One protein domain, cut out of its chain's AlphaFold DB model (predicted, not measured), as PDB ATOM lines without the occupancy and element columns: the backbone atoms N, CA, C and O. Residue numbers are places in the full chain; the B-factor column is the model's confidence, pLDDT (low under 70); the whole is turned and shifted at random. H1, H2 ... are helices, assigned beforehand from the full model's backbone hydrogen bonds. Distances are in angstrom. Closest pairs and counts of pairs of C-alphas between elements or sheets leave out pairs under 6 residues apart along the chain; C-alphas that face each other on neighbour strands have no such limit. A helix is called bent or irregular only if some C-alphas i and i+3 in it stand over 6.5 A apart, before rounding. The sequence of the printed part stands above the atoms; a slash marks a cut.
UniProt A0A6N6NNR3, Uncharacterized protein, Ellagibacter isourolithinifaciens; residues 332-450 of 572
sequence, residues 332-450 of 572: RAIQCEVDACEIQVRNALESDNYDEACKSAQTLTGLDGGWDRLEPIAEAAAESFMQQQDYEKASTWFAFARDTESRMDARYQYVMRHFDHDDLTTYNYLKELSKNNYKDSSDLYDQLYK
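AT A GLANCE: This is residues 332 to 450 of the 572 residues of an uncharacterized protein of Ellagibacter isourolithinifaciens (UniProt A0A6N6NNR3). Seven helices follow one another in a zigzag, each folding back on the one before, and build a rod. H1 to H5 form an up-and-down bundle, each helix running against the one before it; the hairpin of H6 and H7 makes the other end, with H6 packing on H5. The 119 printed residues, with no named strand, are all helix by class, only just compact and close to loose, with a radius of gyration of the C-alphas of 16.1 A and spans of 55 by 26 by 20 A.

HOW THE PARTS SIT: H1, residues 332 to 350, and H2, residues 354 to 365, touch as a hairpin at 21 degrees, a shallow tilt, closest at C-alphas 345 and 357, 4.8 A. The hub H3, residues 370 to 387, touches H1 at C-alphas 338 and 370, 5.7 A. H2 touches H3 with residues 361 to 365 alone. H4, residues 391 to 400, touches H3 as a hairpin, closest at C-alphas 382 and 394, 4.3 A. H5, residues 404 to 417, touches H4 as a hairpin at 11 degrees. H6, residues 424 to 435, touches H5 at a steep tilt of 48 degrees, closest at C-alphas 415 and 426, 5.2 A. H7, residues 441 to 449, touches H6 as a hairpin, closest at C-alphas 434 and 442, 4.6 A. H1 and H7 are apart. Each O i to N i+4 pair is within hydrogen-bond range in H1, H2, H4, H5, H6 and H7, and 12 of 14 in H3.

IN THESE COORDINATES: H1 begins at C-alpha 332 (-28.432, 65.135, 62.443) and is 26.9 A long. H3, 26.2 A, has a kink of 30 degrees near residue 377 and is only just irregular: C-alphas 373 and 376 are 6.8 A apart. H5 is 20.3 A long. H7 ends at C-alpha 449 (9.886, 59.073, 97.811).

THE WHOLE: The C-alphas of Arg 332 and Lys 450, the two farthest apart, are 55.0 A apart. The printed part has no cut, no link is long, and no printed residue is under 70 in pLDDT.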
ATOM      1  N   ARG A 332     -29.237  64.454  63.465       92.50
ATOM      2  CA  ARG A 332     -28.432  65.135  62.443       92.50
ATOM      3  C   ARG A 332     -27.767  66.403  62.977       92.50
ATOM      4  O   ARG A 332     -26.632  66.658  62.594       92.50
ATOM      5  N   ALA A 333     -28.443  67.164  63.841       90.06
ATOM      6  CA  ALA A 333     -27.865  68.324  64.518       90.06
ATOM      7  C   ALA A 333     -26.670  67.903  65.385       90.06
ATOM      8  O   ALA A 333     -25.570  68.394  65.161       90.06
ATOM      9  N   ILE A 334     -26.856  66.894  66.245       90.25
ATOM     10  CA  ILE A 334     -25.774  66.316  67.062       90.25
ATOM     11  C   ILE A 334     -24.627  65.813  66.178       90.25
ATOM     12  O   ILE A 334     -23.467  66.093  66.457       90.25
ATOM     13  N   GLN A 335     -24.922  65.120  65.071       93.62
ATOM     14  CA  GLN A 335     -23.874  64.671  64.148       93.62
ATOM     15  C   GLN A 335     -23.079  65.846  63.561       93.62
ATOM     16  O   GLN A 335     -21.865  65.748  63.428       93.62
ATOM     17  N   CYS A 336     -23.743  66.956  63.226       92.44
ATOM     18  CA  CYS A 336     -23.063  68.153  62.740       92.44
ATOM     19  C   CYS A 336     -22.196  68.803  63.827       92.44
ATOM     20  O   CYS A 336     -21.118  69.291  63.509       92.44
ATOM     21  N   GLU A 337     -22.639  68.802  65.088       92.50
ATOM     22  CA  GLU A 337     -21.833  69.269  66.226       92.50
ATOM     23  C   GLU A 337     -20.591  68.400  66.429       92.50
ATOM     24  O   GLU A 337     -19.486  68.925  66.567       92.50
ATOM     25  N   VAL A 338     -20.760  67.075  66.383       94.75
ATOM     26  CA  VAL A 338     -19.669  66.096  66.456       94.75
ATOM     27  C   VAL A 338     -18.669  66.324  65.325       94.75
ATOM     28  O   VAL A 338     -17.481  66.470  65.597       94.75
ATOM     29  N   ASP A 339     -19.133  66.422  64.076       93.75
ATOM     30  CA  ASP A 339     -18.268  66.638  62.909       93.75
ATOM     31  C   ASP A 339     -17.529  67.992  62.990       93.75
ATOM     32  O   ASP A 339     -16.340  68.078  62.680       93.75
ATOM     33  N   ALA A 340     -18.204  69.057  63.440       91.56
ATOM     34  CA  ALA A 340     -17.591  70.373  63.622       91.56
ATOM     35  C   ALA A 340     -16.497  70.352  64.695       91.56
ATOM     36  O   ALA A 340     -15.411  70.899  64.490       91.56
ATOM     37  N   CYS A 341     -16.774  69.713  65.833       94.31
ATOM     38  CA  CYS A 341     -15.829  69.608  66.934       94.31
ATOM     39  C   CYS A 341     -14.641  68.703  66.562       94.31
ATOM     40  O   CYS A 341     -13.500  69.057  66.846       94.31
ATOM     41  N   GLU A 342     -14.872  67.608  65.826       95.81
ATOM     42  CA  GLU A 342     -13.815  66.750  65.268       95.81
ATOM     43  C   GLU A 342     -12.816  67.559  64.421       95.81
ATOM     44  O   GLU A 342     -11.601  67.439  64.589       95.81
ATOM     45  N   ILE A 343     -13.317  68.432  63.542       93.88
ATOM     46  CA  ILE A 343     -12.478  69.301  62.703       93.88
ATOM     47  C   ILE A 343     -11.685  70.300  63.549       93.88
ATOM     48  O   ILE A 343     -10.513  70.534  63.267       93.88
ATOM     49  N   GLN A 344     -12.291  70.872  64.592       93.94
ATOM     50  CA  GLN A 344     -11.582  71.779  65.502       93.94
ATOM     51  C   GLN A 344     -10.413  71.077  66.197       93.94
ATOM     52  O   GLN A 344      -9.315  71.628  66.223       93.94
ATOM     53  N   VAL A 345     -10.620  69.844  66.675       96.75
ATOM     54  CA  VAL A 345      -9.557  69.025  67.276       96.75
ATOM     55  C   VAL A 345      -8.404  68.823  66.291       96.75
ATOM     56  O   VAL A 345      -7.252  69.086  66.633       96.75
ATOM     57  N   ARG A 346      -8.703  68.398  65.055       97.00
ATOM     58  CA  ARG A 346      -7.680  68.159  64.023       97.00
ATOM     59  C   ARG A 346      -6.916  69.430  63.662       97.00
ATOM     60  O   ARG A 346      -5.692  69.418  63.683       97.00
ATOM     61  N   ASN A 347      -7.618  70.532  63.405       93.75
ATOM     62  CA  ASN A 347      -6.986  71.802  63.043       93.75
ATOM     63  C   ASN A 347      -6.089  72.337  64.168       93.75
ATOM     64  O   ASN A 347      -5.020  72.887  63.899       93.75
ATOM     65  N   ALA A 348      -6.515  72.183  65.425       94.56
ATOM     66  CA  ALA A 348      -5.729  72.598  66.578       94.56
ATOM     67  C   ALA A 348      -4.457  71.749  66.731       94.56
ATOM     68  O   ALA A 348      -3.389  72.312  66.960       94.56
ATOM     69  N   LEU A 349      -4.544  70.428  66.522       94.00
ATOM     70  CA  LEU A 349      -3.379  69.536  66.477       94.00
ATOM     71  C   LEU A 349      -2.415  69.890  65.335       94.00
ATOM     72  O   LEU A 349      -1.211  69.979  65.557       94.00
ATOM     73  N   GLU A 350      -2.931  70.125  64.127       93.94
ATOM     74  CA  GLU A 350      -2.122  70.505  62.957       93.94
ATOM     75  C   GLU A 350      -1.416  71.854  63.143       93.94
ATOM     76  O   GLU A 350      -0.318  72.058  62.626       93.94
ATOM     77  N   SER A 351      -2.030  72.762  63.900       91.69
ATOM     78  CA  SER A 351      -1.471  74.080  64.218       91.69
ATOM     79  C   SER A 351      -0.581  74.080  65.469       91.69
ATOM     80  O   SER A 351      -0.189  75.155  65.918       91.69
ATOM     81  N   ASP A 352      -0.310  72.909  66.059       90.62
ATOM     82  CA  ASP A 352       0.409  72.727  67.334       90.62
ATOM     83  C   ASP A 352      -0.180  73.552  68.504       90.62
ATOM     84  O   ASP A 352       0.492  73.904  69.474       90.62
ATOM     85  N   ASN A 353      -1.478  73.864  68.436       93.81
ATOM     86  CA  ASN A 353      -2.210  74.543  69.500       93.81
ATOM     87  C   ASN A 353      -2.792  73.506  70.468       93.81
ATOM     88  O   ASN A 353      -3.972  73.149  70.414       93.81
ATOM     89  N   TYR A 354      -1.927  73.005  71.348       91.75
ATOM     90  CA  TYR A 354      -2.240  71.911  72.263       91.75
ATOM     91  C   TYR A 354      -3.403  72.207  73.225       91.75
ATOM     92  O   TYR A 354      -4.243  71.333  73.458       91.75
ATOM     93  N   ASP A 355      -3.477  73.429  73.760       92.56
ATOM     94  CA  ASP A 355      -4.517  73.822  74.718       92.56
ATOM     95  C   ASP A 355      -5.905  73.803  74.070       92.56
ATOM     96  O   ASP A 355      -6.853  73.241  74.631       92.56
ATOM     97  N   GLU A 356      -6.024  74.363  72.861       92.81
ATOM     98  CA  GLU A 356      -7.286  74.332  72.122       92.81
ATOM     99  C   GLU A 356      -7.630  72.903  71.694       92.81
ATOM    100  O   GLU A 356      -8.779  72.492  71.832       92.81
ATOM    101  N   ALA A 357      -6.644  72.097  71.281       96.31
ATOM    102  CA  ALA A 357      -6.874  70.703  70.913       96.31
ATOM    103  C   ALA A 357      -7.438  69.883  72.087       96.31
ATOM    104  O   ALA A 357      -8.425  69.165  71.917       96.31
ATOM    105  N   CYS A 358      -6.877  70.037  73.292       95.62
ATOM    106  CA  CYS A 358      -7.382  69.386  74.504       95.62
ATOM    107  C   CYS A 358      -8.792  69.858  74.870       95.62
ATOM    108  O   CYS A 358      -9.644  69.055  75.255       95.62
ATOM    109  N   LYS A 359      -9.058  71.160  74.745       96.44
ATOM    110  CA  LYS A 359     -10.369  71.744  75.034       96.44
ATOM    111  C   LYS A 359     -11.434  71.248  74.055       96.44
ATOM    112  O   LYS A 359     -12.493  70.811  74.502       96.44
ATOM    113  N   SER A 360     -11.154  71.254  72.753       93.56
ATOM    114  CA  SER A 360     -12.054  70.712  71.733       93.56
ATOM    115  C   SER A 360     -12.253  69.206  71.910       93.56
ATOM    116  O   SER A 360     -13.382  68.736  71.821       93.56
ATOM    117  N   ALA A 361     -11.205  68.447  72.252       96.69
ATOM    118  CA  ALA A 361     -11.325  67.020  72.546       96.69
ATOM    119  C   ALA A 361     -12.258  66.792  73.744       96.69
ATOM    120  O   ALA A 361     -13.194  65.999  73.663       96.69
ATOM    121  N   GLN A 362     -12.091  67.563  74.822       96.56
ATOM    122  CA  GLN A 362     -12.973  67.512  75.986       96.56
ATOM    123  C   GLN A 362     -14.428  67.854  75.630       96.56
ATOM    124  O   GLN A 362     -15.339  67.191  76.128       96.56
ATOM    125  N   THR A 363     -14.668  68.839  74.763       94.81
ATOM    126  CA  THR A 363     -16.015  69.133  74.252       94.81
ATOM    127  C   THR A 363     -16.576  67.956  73.457       94.81
ATOM    128  O   THR A 363     -17.699  67.534  73.728       94.81
ATOM    129  N   LEU A 364     -15.786  67.371  72.553       95.81
ATOM    130  CA  LEU A 364     -16.197  66.243  71.721       95.81
ATOM    131  C   LEU A 364     -16.597  65.028  72.567       95.81
ATOM    132  O   LEU A 364     -17.635  64.427  72.313       95.81
ATOM    133  N   THR A 365     -15.859  64.712  73.635       93.81
ATOM    134  CA  THR A 365     -16.229  63.618  74.561       93.81
ATOM    135  C   THR A 365     -17.577  63.805  75.264       93.81
ATOM    136  O   THR A 365     -18.165  62.832  75.739       93.81
ATOM    137  N   GLY A 366     -18.063  65.047  75.366       91.81
ATOM    138  CA  GLY A 366     -19.356  65.370  75.963       91.81
ATOM    139  C   GLY A 366     -20.544  65.177  75.017       91.81
ATOM    140  O   GLY A 366     -21.684  65.182  75.483       91.81
ATOM    141  N   LEU A 367     -20.296  65.012  73.715       91.38
ATOM    142  CA  LEU A 367     -21.326  64.836  72.694       91.38
ATOM    143  C   LEU A 367     -21.672  63.352  72.504       91.38
ATOM    144  O   LEU A 367     -20.807  62.476  72.577       91.38
ATOM    145  N   ASP A 368     -22.943  63.068  72.215       89.38
ATOM    146  CA  ASP A 368     -23.392  61.710  71.889       89.38
ATOM    147  C   ASP A 368     -22.700  61.215  70.606       89.38
ATOM    148  O   ASP A 368     -22.743  61.875  69.568       89.38
ATOM    149  N   GLY A 369     -22.009  60.074  70.693       87.94
ATOM    150  CA  GLY A 369     -21.158  59.538  69.620       87.94
ATOM    151  C   GLY A 369     -19.807  60.245  69.427       87.94
ATOM    152  O   GLY A 369     -19.041  59.862  68.544       87.94
ATOM    153  N   GLY A 370     -19.476  61.252  70.240       93.00
ATOM    154  CA  GLY A 370     -18.228  62.002  70.100       93.00
ATOM    155  C   GLY A 370     -16.975  61.203  70.473       93.00
ATOM    156  O   GLY A 370     -15.950  61.334  69.809       93.00
ATOM    157  N   TRP A 371     -17.062  60.305  71.462       92.38
ATOM    158  CA  TRP A 371     -15.955  59.402  71.822       92.38
ATOM    159  C   TRP A 371     -15.502  58.523  70.655       92.38
ATOM    160  O   TRP A 371     -14.305  58.429  70.402       92.38
ATOM    161  N   ASP A 372     -16.449  57.937  69.917       93.38
ATOM    162  CA  ASP A 372     -16.148  57.047  68.789       93.38
ATOM    163  C   ASP A 372     -15.416  57.788  67.655       93.38
ATOM    164  O   ASP A 372     -14.667  57.183  66.889       93.38
ATOM    165  N   ARG A 373     -15.619  59.109  67.545       94.94
ATOM    166  CA  ARG A 373     -14.889  59.970  66.605       94.94
ATOM    167  C   ARG A 373     -13.536  60.424  67.135       94.94
ATOM    168  O   ARG A 373     -12.595  60.537  66.353       94.94
ATOM    169  N   LEU A 374     -13.434  60.686  68.437       97.38
ATOM    170  CA  LEU A 374     -12.203  61.168  69.055       97.38
ATOM    171  C   LEU A 374     -11.133  60.080  69.161       97.38
ATOM    172  O   LEU A 374      -9.967  60.375  68.929       97.38
ATOM    173  N   GLU A 375     -11.509  58.847  69.500       95.19
ATOM    174  CA  GLU A 375     -10.570  57.757  69.804       95.19
ATOM    175  C   GLU A 375      -9.450  57.570  68.761       95.19
ATOM    176  O   GLU A 375      -8.287  57.695  69.145       95.19
ATOM    177  N   PRO A 376      -9.727  57.399  67.450       96.62
ATOM    178  CA  PRO A 376      -8.663  57.220  66.456       96.62
ATOM    179  C   PRO A 376      -7.808  58.477  66.237       96.62
ATOM    180  O   PRO A 376      -6.649  58.387  65.835       96.62
ATOM    181  N   ILE A 377      -8.364  59.671  66.477       97.69
ATOM    182  CA  ILE A 377      -7.603  60.930  66.420       97.69
ATOM    183  C   ILE A 377      -6.637  60.980  67.594       97.69
ATOM    184  O   ILE A 377      -5.479  61.363  67.436       97.69
ATOM    185  N   ALA A 378      -7.129  60.588  68.766       97.69
ATOM    186  CA  ALA A 378      -6.375  60.637  69.991       97.69
ATOM    187  C   ALA A 378      -5.248  59.607  70.029       97.69
ATOM    188  O   ALA A 378      -4.154  59.945  70.470       97.69
ATOM    189  N   GLU A 379      -5.483  58.404  69.508       96.88
ATOM    190  CA  GLU A 379      -4.460  57.372  69.333       96.88
ATOM    191  C   GLU A 379      -3.323  57.876  68.431       96.88
ATOM    192  O   GLU A 379      -2.170  57.927  68.857       96.88
ATOM    193  N   ALA A 380      -3.651  58.385  67.237       97.69
ATOM    194  CA  ALA A 380      -2.653  58.913  66.306       97.69
ATOM    195  C   ALA A 380      -1.868  60.109  66.883       97.69
ATOM    196  O   ALA A 380      -0.651  60.215  66.695       97.69
ATOM    197  N   ALA A 381      -2.544  61.014  67.598       97.88
ATOM    198  CA  ALA A 381      -1.894  62.138  68.266       97.88
ATOM    199  C   ALA A 381      -0.951  61.661  69.382       97.88
ATOM    200  O   ALA A 381       0.192  62.112  69.455       97.88
ATOM    201  N   ALA A 382      -1.398  60.723  70.221       97.75
ATOM    202  CA  ALA A 382      -0.597  60.169  71.306       97.75
ATOM    203  C   ALA A 382       0.657  59.450  70.787       97.75
ATOM    204  O   ALA A 382       1.749  59.687  71.301       97.75
ATOM    205  N   GLU A 383       0.535  58.642  69.731       97.31
ATOM    206  CA  GLU A 383       1.673  57.986  69.077       97.31
ATOM    207  C   GLU A 383       2.673  58.995  68.495       97.31
ATOM    208  O   GLU A 383       3.886  58.823  68.634       97.31
ATOM    209  N   SER A 384       2.183  60.074  67.880       97.81
ATOM    210  CA  SER A 384       3.035  61.160  67.388       97.81
ATOM    211  C   SER A 384       3.812  61.823  68.532       97.81
ATOM    212  O   SER A 384       5.029  61.996  68.434       97.81
ATOM    213  N   PHE A 385       3.151  62.121  69.655       98.00
ATOM    214  CA  PHE A 385       3.817  62.676  70.837       98.00
ATOM    215  C   PHE A 385       4.824  61.697  71.456       98.00
ATOM    216  O   PHE A 385       5.908  62.120  71.859       98.00
ATOM    217  N   MET A 386       4.542  60.389  71.450       97.50
ATOM    218  CA  MET A 386       5.508  59.362  71.865       97.50
ATOM    219  C   MET A 386       6.776  59.389  71.009       97.50
ATOM    220  O   MET A 386       7.882  59.358  71.548       97.50
ATOM    221  N   GLN A 387       6.645  59.494  69.682       96.94
ATOM    222  CA  GLN A 387       7.795  59.579  68.771       96.94
ATOM    223  C   GLN A 387       8.631  60.843  69.008       96.94
ATOM    224  O   GLN A 387       9.858  60.811  68.893       96.94
ATOM    225  N   GLN A 388       7.974  61.939  69.384       96.31
ATOM    226  CA  GLN A 388       8.611  63.204  69.751       96.31
ATOM    227  C   GLN A 388       9.203  63.197  71.172       96.31
ATOM    228  O   GLN A 388       9.882  64.151  71.546       96.31
ATOM    229  N   GLN A 389       8.989  62.126  71.947       96.94
ATOM    230  CA  GLN A 389       9.347  62.012  73.368       96.94
ATOM    231  C   GLN A 389       8.641  63.045  74.264       96.94
ATOM    232  O   GLN A 389       9.110  63.340  75.364       96.94
ATOM    233  N   ASP A 390       7.502  63.580  73.812       97.12
ATOM    234  CA  ASP A 390       6.634  64.460  74.597       97.12
ATOM    235  C   ASP A 390       5.633  63.606  75.393       97.12
ATOM    236  O   ASP A 390       4.458  63.442  75.055       97.12
ATOM    237  N   TYR A 391       6.154  62.962  76.437       97.69
ATOM    238  CA  TYR A 391       5.431  61.937  77.185       97.69
ATOM    239  C   TYR A 391       4.249  62.477  78.001       97.69
ATOM    240  O   TYR A 391       3.287  61.744  78.239       97.69
ATOM    241  N   GLU A 392       4.286  63.748  78.414       96.50
ATOM    242  CA  GLU A 392       3.168  64.385  79.122       96.50
ATOM    243  C   GLU A 392       1.960  64.542  78.192       96.50
ATOM    244  O   GLU A 392       0.834  64.149  78.540       96.50
ATOM    245  N   LYS A 393       2.199  65.043  76.972       97.38
ATOM    246  CA  LYS A 393       1.163  65.137  75.941       97.38
ATOM    247  C   LYS A 393       0.683  63.756  75.520       97.38
ATOM    248  O   LYS A 393      -0.524  63.519  75.511       97.38
ATOM    249  N   ALA A 394       1.594  62.816  75.270       98.00
ATOM    250  CA  ALA A 394       1.237  61.441  74.929       98.00
ATOM    251  C   ALA A 394       0.330  60.798  75.992       98.00
ATOM    252  O   ALA A 394      -0.736  60.283  75.667       98.00
ATOM    253  N   SER A 395       0.692  60.901  77.276       97.56
ATOM    254  CA  SER A 395      -0.120  60.406  78.397       97.56
ATOM    255  C   SER A 395      -1.527  61.018  78.416       97.56
ATOM    256  O   SER A 395      -2.509  60.322  78.689       97.56
ATOM    257  N   THR A 396      -1.641  62.316  78.132       97.12
ATOM    258  CA  THR A 396      -2.937  63.007  78.072       97.12
ATOM    259  C   THR A 396      -3.789  62.485  76.915       97.12
ATOM    260  O   THR A 396      -4.962  62.168  77.105       97.12
ATOM    261  N   TRP A 397      -3.204  62.325  75.731       97.88
ATOM    262  CA  TRP A 397      -3.931  61.880  74.544       97.88
ATOM    263  C   TRP A 397      -4.270  60.388  74.559       97.88
ATOM    264  O   TRP A 397      -5.374  60.026  74.160       97.88
ATOM    265  N   PHE A 398      -3.440  59.529  75.157       97.75
ATOM    266  CA  PHE A 398      -3.836  58.145  75.436       97.75
ATOM    267  C   PHE A 398      -5.025  58.063  76.404       97.75
ATOM    268  O   PHE A 398      -5.847  57.155  76.295       97.75
ATOM    269  N   ALA A 399      -5.189  59.034  77.314       95.50
ATOM    270  CA  ALA A 399      -6.394  59.111  78.140       95.50
ATOM    271  C   ALA A 399      -7.650  59.401  77.297       95.50
ATOM    272  O   ALA A 399      -8.688  58.781  77.534       95.50
ATOM    273  N   PHE A 400      -7.554  60.282  76.294       95.94
ATOM    274  CA  PHE A 400      -8.634  60.521  75.326       95.94
ATOM    275  C   PHE A 400      -8.882  59.321  74.398       95.94
ATOM    276  O   PHE A 400     -10.024  59.077  74.021       95.94
ATOM    277  N   ALA A 401      -7.851  58.532  74.091       95.44
ATOM    278  CA  ALA A 401      -7.979  57.274  73.354       95.44
ATOM    279  C   ALA A 401      -8.517  56.114  74.215       95.44
ATOM    280  O   ALA A 401      -8.783  55.034  73.705       95.44
ATOM    281  N   ARG A 402      -8.670  56.315  75.533       94.19
ATOM    282  CA  ARG A 402      -9.010  55.263  76.513       94.19
ATOM    283  C   ARG A 402      -7.993  54.109  76.553       94.19
ATOM    284  O   ARG A 402      -8.270  53.067  77.151       94.19
ATOM    285  N   ASP A 403      -6.794  54.325  76.018       93.88
ATOM    286  CA  ASP A 403      -5.690  53.374  76.062       93.88
ATOM    287  C   ASP A 403      -4.922  53.537  77.377       93.88
ATOM    288  O   ASP A 403      -4.039  54.382  77.549       93.88
ATOM    289  N   THR A 404      -5.303  52.723  78.357       93.06
ATOM    290  CA  THR A 404      -4.698  52.779  79.691       93.06
ATOM    291  C   THR A 404      -3.275  52.220  79.694       93.06
ATOM    292  O   THR A 404      -2.444  52.698  80.464       93.06
ATOM    293  N   GLU A 405      -2.972  51.235  78.845       92.94
ATOM    294  CA  GLU A 405      -1.660  50.584  78.818       92.94
ATOM    295  C   GLU A 405      -0.600  51.521  78.239       92.94
ATOM    296  O   GLU A 405       0.404  51.790  78.904       92.94
ATOM    297  N   SER A 406      -0.864  52.110  77.071       96.06
ATOM    298  CA  SER A 406       0.056  53.061  76.435       96.06
ATOM    299  C   SER A 406       0.176  54.360  77.227       96.06
ATOM    300  O   SER A 406       1.258  54.943  77.312       96.06
ATOM    301  N   ARG A 407      -0.892  54.786  77.918       97.25
ATOM    302  CA  ARG A 407      -0.816  55.897  78.878       97.25
ATOM    303  C   ARG A 407       0.152  55.608  80.023       97.25
ATOM    304  O   ARG A 407       0.910  56.495  80.420       97.25
ATOM    305  N   MET A 408       0.106  54.403  80.592       97.00
ATOM    306  CA  MET A 408       1.049  54.000  81.637       97.00
ATOM    307  C   MET A 408       2.475  53.907  81.087       97.00
ATOM    308  O   MET A 408       3.400  54.330  81.779       97.00
ATOM    309  N   ASP A 409       2.658  53.443  79.848       97.38
ATOM    310  CA  ASP A 409       3.978  53.426  79.213       97.38
ATOM    311  C   ASP A 409       4.538  54.842  79.024       97.38
ATOM    312  O   ASP A 409       5.644  55.113  79.485       97.38
ATOM    313  N   ALA A 410       3.757  55.780  78.476       97.94
ATOM    314  CA  ALA A 410       4.164  57.179  78.320       97.94
ATOM    315  C   ALA A 410       4.619  57.792  79.656       97.94
ATOM    316  O   ALA A 410       5.710  58.351  79.766       97.94
ATOM    317  N   ARG A 411       3.826  57.615  80.716       98.25
ATOM    318  CA  ARG A 411       4.178  58.093  82.062       98.25
ATOM    319  C   ARG A 411       5.438  57.441  82.611       98.25
ATOM    320  O   ARG A 411       6.234  58.111  83.259       98.25
ATOM    321  N   TYR A 412       5.627  56.150  82.359       98.00
ATOM    322  CA  TYR A 412       6.840  55.448  82.749       98.00
ATOM    323  C   TYR A 412       8.069  56.011  82.020       98.00
ATOM    324  O   TYR A 412       9.085  56.280  82.657       98.00
ATOM    325  N   GLN A 413       7.971  56.268  80.713       98.00
ATOM    326  CA  GLN A 413       9.055  56.890  79.943       98.00
ATOM    327  C   GLN A 413       9.378  58.307  80.436       98.00
ATOM    328  O   GLN A 413      10.553  58.670  80.523       98.00
ATOM    329  N   TYR A 414       8.358  59.083  80.821       98.06
ATOM    330  CA  TYR A 414       8.553  60.384  81.460       98.06
ATOM    331  C   TYR A 414       9.398  60.262  82.729       98.06
ATOM    332  O   TYR A 414      10.447  60.894  82.834       98.06
ATOM    333  N   VAL A 415       8.992  59.384  83.651       98.00
ATOM    334  CA  VAL A 415       9.696  59.135  84.919       98.00
ATOM    335  C   VAL A 415      11.151  58.733  84.679       98.00
ATOM    336  O   VAL A 415      12.040  59.197  85.381       98.00
ATOM    337  N   MET A 416      11.425  57.897  83.675       97.75
ATOM    338  CA  MET A 416      12.795  57.483  83.341       97.75
ATOM    339  C   MET A 416      13.680  58.621  82.848       97.75
ATOM    340  O   MET A 416      14.896  58.583  83.038       97.75
ATOM    341  N   ARG A 417      13.092  59.643  82.230       96.75
ATOM    342  CA  ARG A 417      13.822  60.807  81.720       96.75
ATOM    343  C   ARG A 417      13.935  61.934  82.747       96.75
ATOM    344  O   ARG A 417      14.907  62.684  82.705       96.75
ATOM    345  N   HIS A 418      12.974  62.014  83.658       95.06
ATOM    346  CA  HIS A 418      12.842  63.043  84.687       95.06
ATOM    347  C   HIS A 418      12.946  62.439  86.090       95.06
ATOM    348  O   HIS A 418      12.217  62.836  86.988       95.06
ATOM    349  N   PHE A 419      13.838  61.457  86.278       94.44
ATOM    350  CA  PHE A 419      13.994  60.736  87.544       94.44
ATOM    351  C   PHE A 419      14.612  61.627  88.632       94.44
ATOM    352  O   PHE A 419      15.796  61.530  88.959       94.44
ATOM    353  N   ASP A 420      13.789  62.527  89.158       89.81
ATOM    354  CA  ASP A 420      14.125  63.597  90.083       89.81
ATOM    355  C   ASP A 420      13.104  63.604  91.228       89.81
ATOM    356  O   ASP A 420      11.892  63.509  91.020       89.81
ATOM    357  N   HIS A 421      13.605  63.704  92.459       87.88
ATOM    358  CA  HIS A 421      12.773  63.782  93.652       87.88
ATOM    359  C   HIS A 421      11.906  65.046  93.660       87.88
ATOM    360  O   HIS A 421      10.773  64.986  94.123       87.88
ATOM    361  N   ASP A 422      12.400  66.177  93.158       86.50
ATOM    362  CA  ASP A 422      11.689  67.456  93.274       86.50
ATOM    363  C   ASP A 422      10.676  67.687  92.140       86.50
ATOM    364  O   ASP A 422       9.884  68.634  92.188       86.50
ATOM    365  N   ASP A 423      10.643  66.800  91.141       90.56
ATOM    366  CA  ASP A 423       9.664  66.850  90.065       90.56
ATOM    367  C   ASP A 423       8.298  66.292  90.506       90.56
ATOM    368  O   ASP A 423       8.086  65.091  90.711       90.56
ATOM    369  N   LEU A 424       7.325  67.200  90.605       90.00
ATOM    370  CA  LEU A 424       5.954  66.881  90.983       90.00
ATOM    371  C   LEU A 424       5.257  65.967  89.962       90.00
ATOM    372  O   LEU A 424       4.392  65.171  90.349       90.00
ATOM    373  N   THR A 425       5.605  66.057  88.677       91.75
ATOM    374  CA  THR A 425       5.010  65.203  87.640       91.75
ATOM    375  C   THR A 425       5.484  63.763  87.813       91.75
ATOM    376  O   THR A 425       4.649  62.854  87.869       91.75
ATOM    377  N   THR A 426       6.785  63.556  88.028       94.88
ATOM    378  CA  THR A 426       7.364  62.249  88.371       94.88
ATOM    379  C   THR A 426       6.736  61.647  89.623       94.88
ATOM    380  O   THR A 426       6.327  60.483  89.590       94.88
ATOM    381  N   TYR A 427       6.537  62.434  90.688       91.75
ATOM    382  CA  TYR A 427       5.855  61.967  91.902       91.75
ATOM    383  C   TYR A 427       4.438  61.458  91.611       91.75
ATOM    384  O   TYR A 427       4.074  60.338  91.987       91.75
ATOM    385  N   ASN A 428       3.637  62.256  90.902       91.81
ATOM    386  CA  ASN A 428       2.256  61.902  90.579       91.81
ATOM    387  C   ASN A 428       2.174  60.670  89.669       91.81
ATOM    388  O   ASN A 428       1.331  59.797  89.885       91.81
ATOM    389  N   TYR A 429       3.056  60.573  88.672       95.62
ATOM    390  CA  TYR A 429       3.100  59.435  87.759       95.62
ATOM    391  C   TYR A 429       3.537  58.160  88.475       95.62
ATOM    392  O   TYR A 429       2.848  57.148  88.357       95.62
ATOM    393  N   LEU A 430       4.598  58.194  89.284       95.38
ATOM    394  CA  LEU A 430       5.038  57.025  90.049       95.38
ATOM    395  C   LEU A 430       3.994  56.559  91.067       95.38
ATOM    396  O   LEU A 430       3.805  55.353  91.224       95.38
ATOM    397  N   LYS A 431       3.264  57.477  91.710       91.81
ATOM    398  CA  LYS A 431       2.158  57.125  92.618       91.81
ATOM    399  C   LYS A 431       1.070  56.325  91.898       91.81
ATOM    400  O   LYS A 431       0.575  55.330  92.429       91.81
ATOM    401  N   GLU A 432       0.699  56.739  90.687       92.06
ATOM    402  CA  GLU A 432      -0.300  56.032  89.886       92.06
ATOM    403  C   GLU A 432       0.234  54.706  89.325       92.06
ATOM    404  O   GLU A 432      -0.450  53.687  89.422       92.06
ATOM    405  N   LEU A 433       1.455  54.687  88.788       96.38
ATOM    406  CA  LEU A 433       2.075  53.482  88.229       96.38
ATOM    407  C   LEU A 433       2.279  52.402  89.300       96.38
ATOM    408  O   LEU A 433       1.901  51.250  89.082       96.38
ATOM    409  N   SER A 434       2.775  52.787  90.481       93.88
ATOM    410  CA  SER A 434       2.983  51.884  91.620       93.88
ATOM    411  C   SER A 434       1.662  51.289  92.108       93.88
ATOM    412  O   SER A 434       1.558  50.083  92.319       93.88
ATOM    413  N   LYS A 435       0.593  52.098  92.177       91.94
ATOM    414  CA  LYS A 435      -0.756  51.610  92.512       91.94
ATOM    415  C   LYS A 435      -1.261  50.547  91.528       91.94
ATOM    416  O   LYS A 435      -2.008  49.656  91.928       91.94
ATOM    417  N   ASN A 436      -0.871  50.644  90.258       91.12
ATOM    418  CA  ASN A 436      -1.230  49.687  89.214       91.12
ATOM    419  C   ASN A 436      -0.213  48.538  89.063       91.12
ATOM    420  O   ASN A 436      -0.387  47.704  88.177       91.12
ATOM    421  N   ASN A 437       0.817  48.457  89.918       92.81
ATOM    422  CA  ASN A 437       1.922  47.492  89.821       92.81
ATOM    423  C   ASN A 437       2.566  47.465  88.420       92.81
ATOM    424  O   ASN A 437       2.880  46.402  87.883       92.81
ATOM    425  N   TYR A 438       2.706  48.635  87.792       93.19
ATOM    426  CA  TYR A 438       3.216  48.730  86.429       93.19
ATOM    427  C   TYR A 438       4.750  48.673  86.421       93.19
ATOM    428  O   TYR A 438       5.403  49.578  86.948       93.19
ATOM    429  N   LYS A 439       5.330  47.632  85.810       96.62
ATOM    430  CA  LYS A 439       6.789  47.396  85.750       96.62
ATOM    431  C   LYS A 439       7.432  47.470  87.155       96.62
ATOM    432  O   LYS A 439       6.874  46.949  88.114       96.62
ATOM    433  N   ASP A 440       8.592  48.109  87.280       97.25
ATOM    434  CA  ASP A 440       9.353  48.347  88.514       97.25
ATOM    435  C   ASP A 440       8.983  49.675  89.209       97.25
ATOM    436  O   ASP A 440       9.721  50.179  90.054       97.25
ATOM    437  N   SER A 441       7.823  50.261  88.889       96.00
ATOM    438  CA  SER A 441       7.412  51.575  89.413       96.00
ATOM    439  C   SER A 441       7.345  51.664  90.939       96.00
ATOM    440  O   SER A 441       7.599  52.732  91.488       96.00
ATOM    441  N   SER A 442       7.046  50.571  91.646       94.12
ATOM    442  CA  SER A 442       7.090  50.560  93.114       94.12
ATOM    443  C   SER A 442       8.514  50.717  93.653       94.12
ATOM    444  O   SER A 442       8.716  51.469  94.603       94.12
ATOM    445  N   ASP A 443       9.503  50.086  93.018       96.44
ATOM    446  CA  ASP A 443      10.912  50.219  93.402       96.44
ATOM    447  C   ASP A 443      11.447  51.614  93.060       96.44
ATOM    448  O   ASP A 443      12.211  52.198  93.828       96.44
ATOM    449  N   LEU A 444      11.023  52.176  91.927       96.38
ATOM    450  CA  LEU A 444      11.351  53.543  91.517       96.38
ATOM    451  C   LEU A 444      10.740  54.589  92.459       96.38
ATOM    452  O   LEU A 444      11.424  55.528  92.868       96.38
ATOM    453  N   TYR A 445       9.479  54.399  92.857       93.88
ATOM    454  CA  TYR A 445       8.837  55.223  93.880       93.88
ATOM    455  C   TYR A 445       9.606  55.140  95.199       93.88
ATOM    456  O   TYR A 445       9.884  56.166  95.812       93.88
ATOM    457  N   ASP A 446       9.998  53.938  95.620       91.94
ATOM    458  CA  ASP A 446      10.747  53.741  96.858       91.94
ATOM    459  C   ASP A 446      12.145  54.378  96.823       91.94
ATOM    460  O   ASP A 446      12.666  54.814  97.851       91.94
ATOM    461  N   GLN A 447      12.773  54.448  95.653       92.31
ATOM    462  CA  GLN A 447      14.074  55.094  95.498       92.31
ATOM    463  C   GLN A 447      14.003  56.604  95.730       92.31
ATOM    464  O   GLN A 447      14.893  57.126  96.409       92.31
ATOM    465  N   LEU A 448      12.963  57.267  95.212       89.44
ATOM    466  CA  LEU A 448      12.790  58.717  95.318       89.44
ATOM    467  C   LEU A 448      12.041  59.139  96.586       89.44
ATOM    468  O   LEU A 448      12.528  60.014  97.285       89.44
ATOM    469  N   TYR A 449      10.903  58.516  96.902       88.94
ATOM    470  CA  TYR A 449       9.886  59.073  97.811       88.94
ATOM    471  C   TYR A 449       9.641  58.269  99.092       88.94
ATOM    472  O   TYR A 449       8.796  58.636  99.920       88.94
ATOM    473  N   LYS A 450      10.339  57.145  99.280       87.94
ATOM    474  CA  LYS A 450      10.283  56.419 100.550       87.94
ATOM    475  C   LYS A 450      11.154  57.117 101.573       87.94
ATOM    476  O   LYS A 450      12.375  57.188 101.431       87.94
TER     477      LYS A 450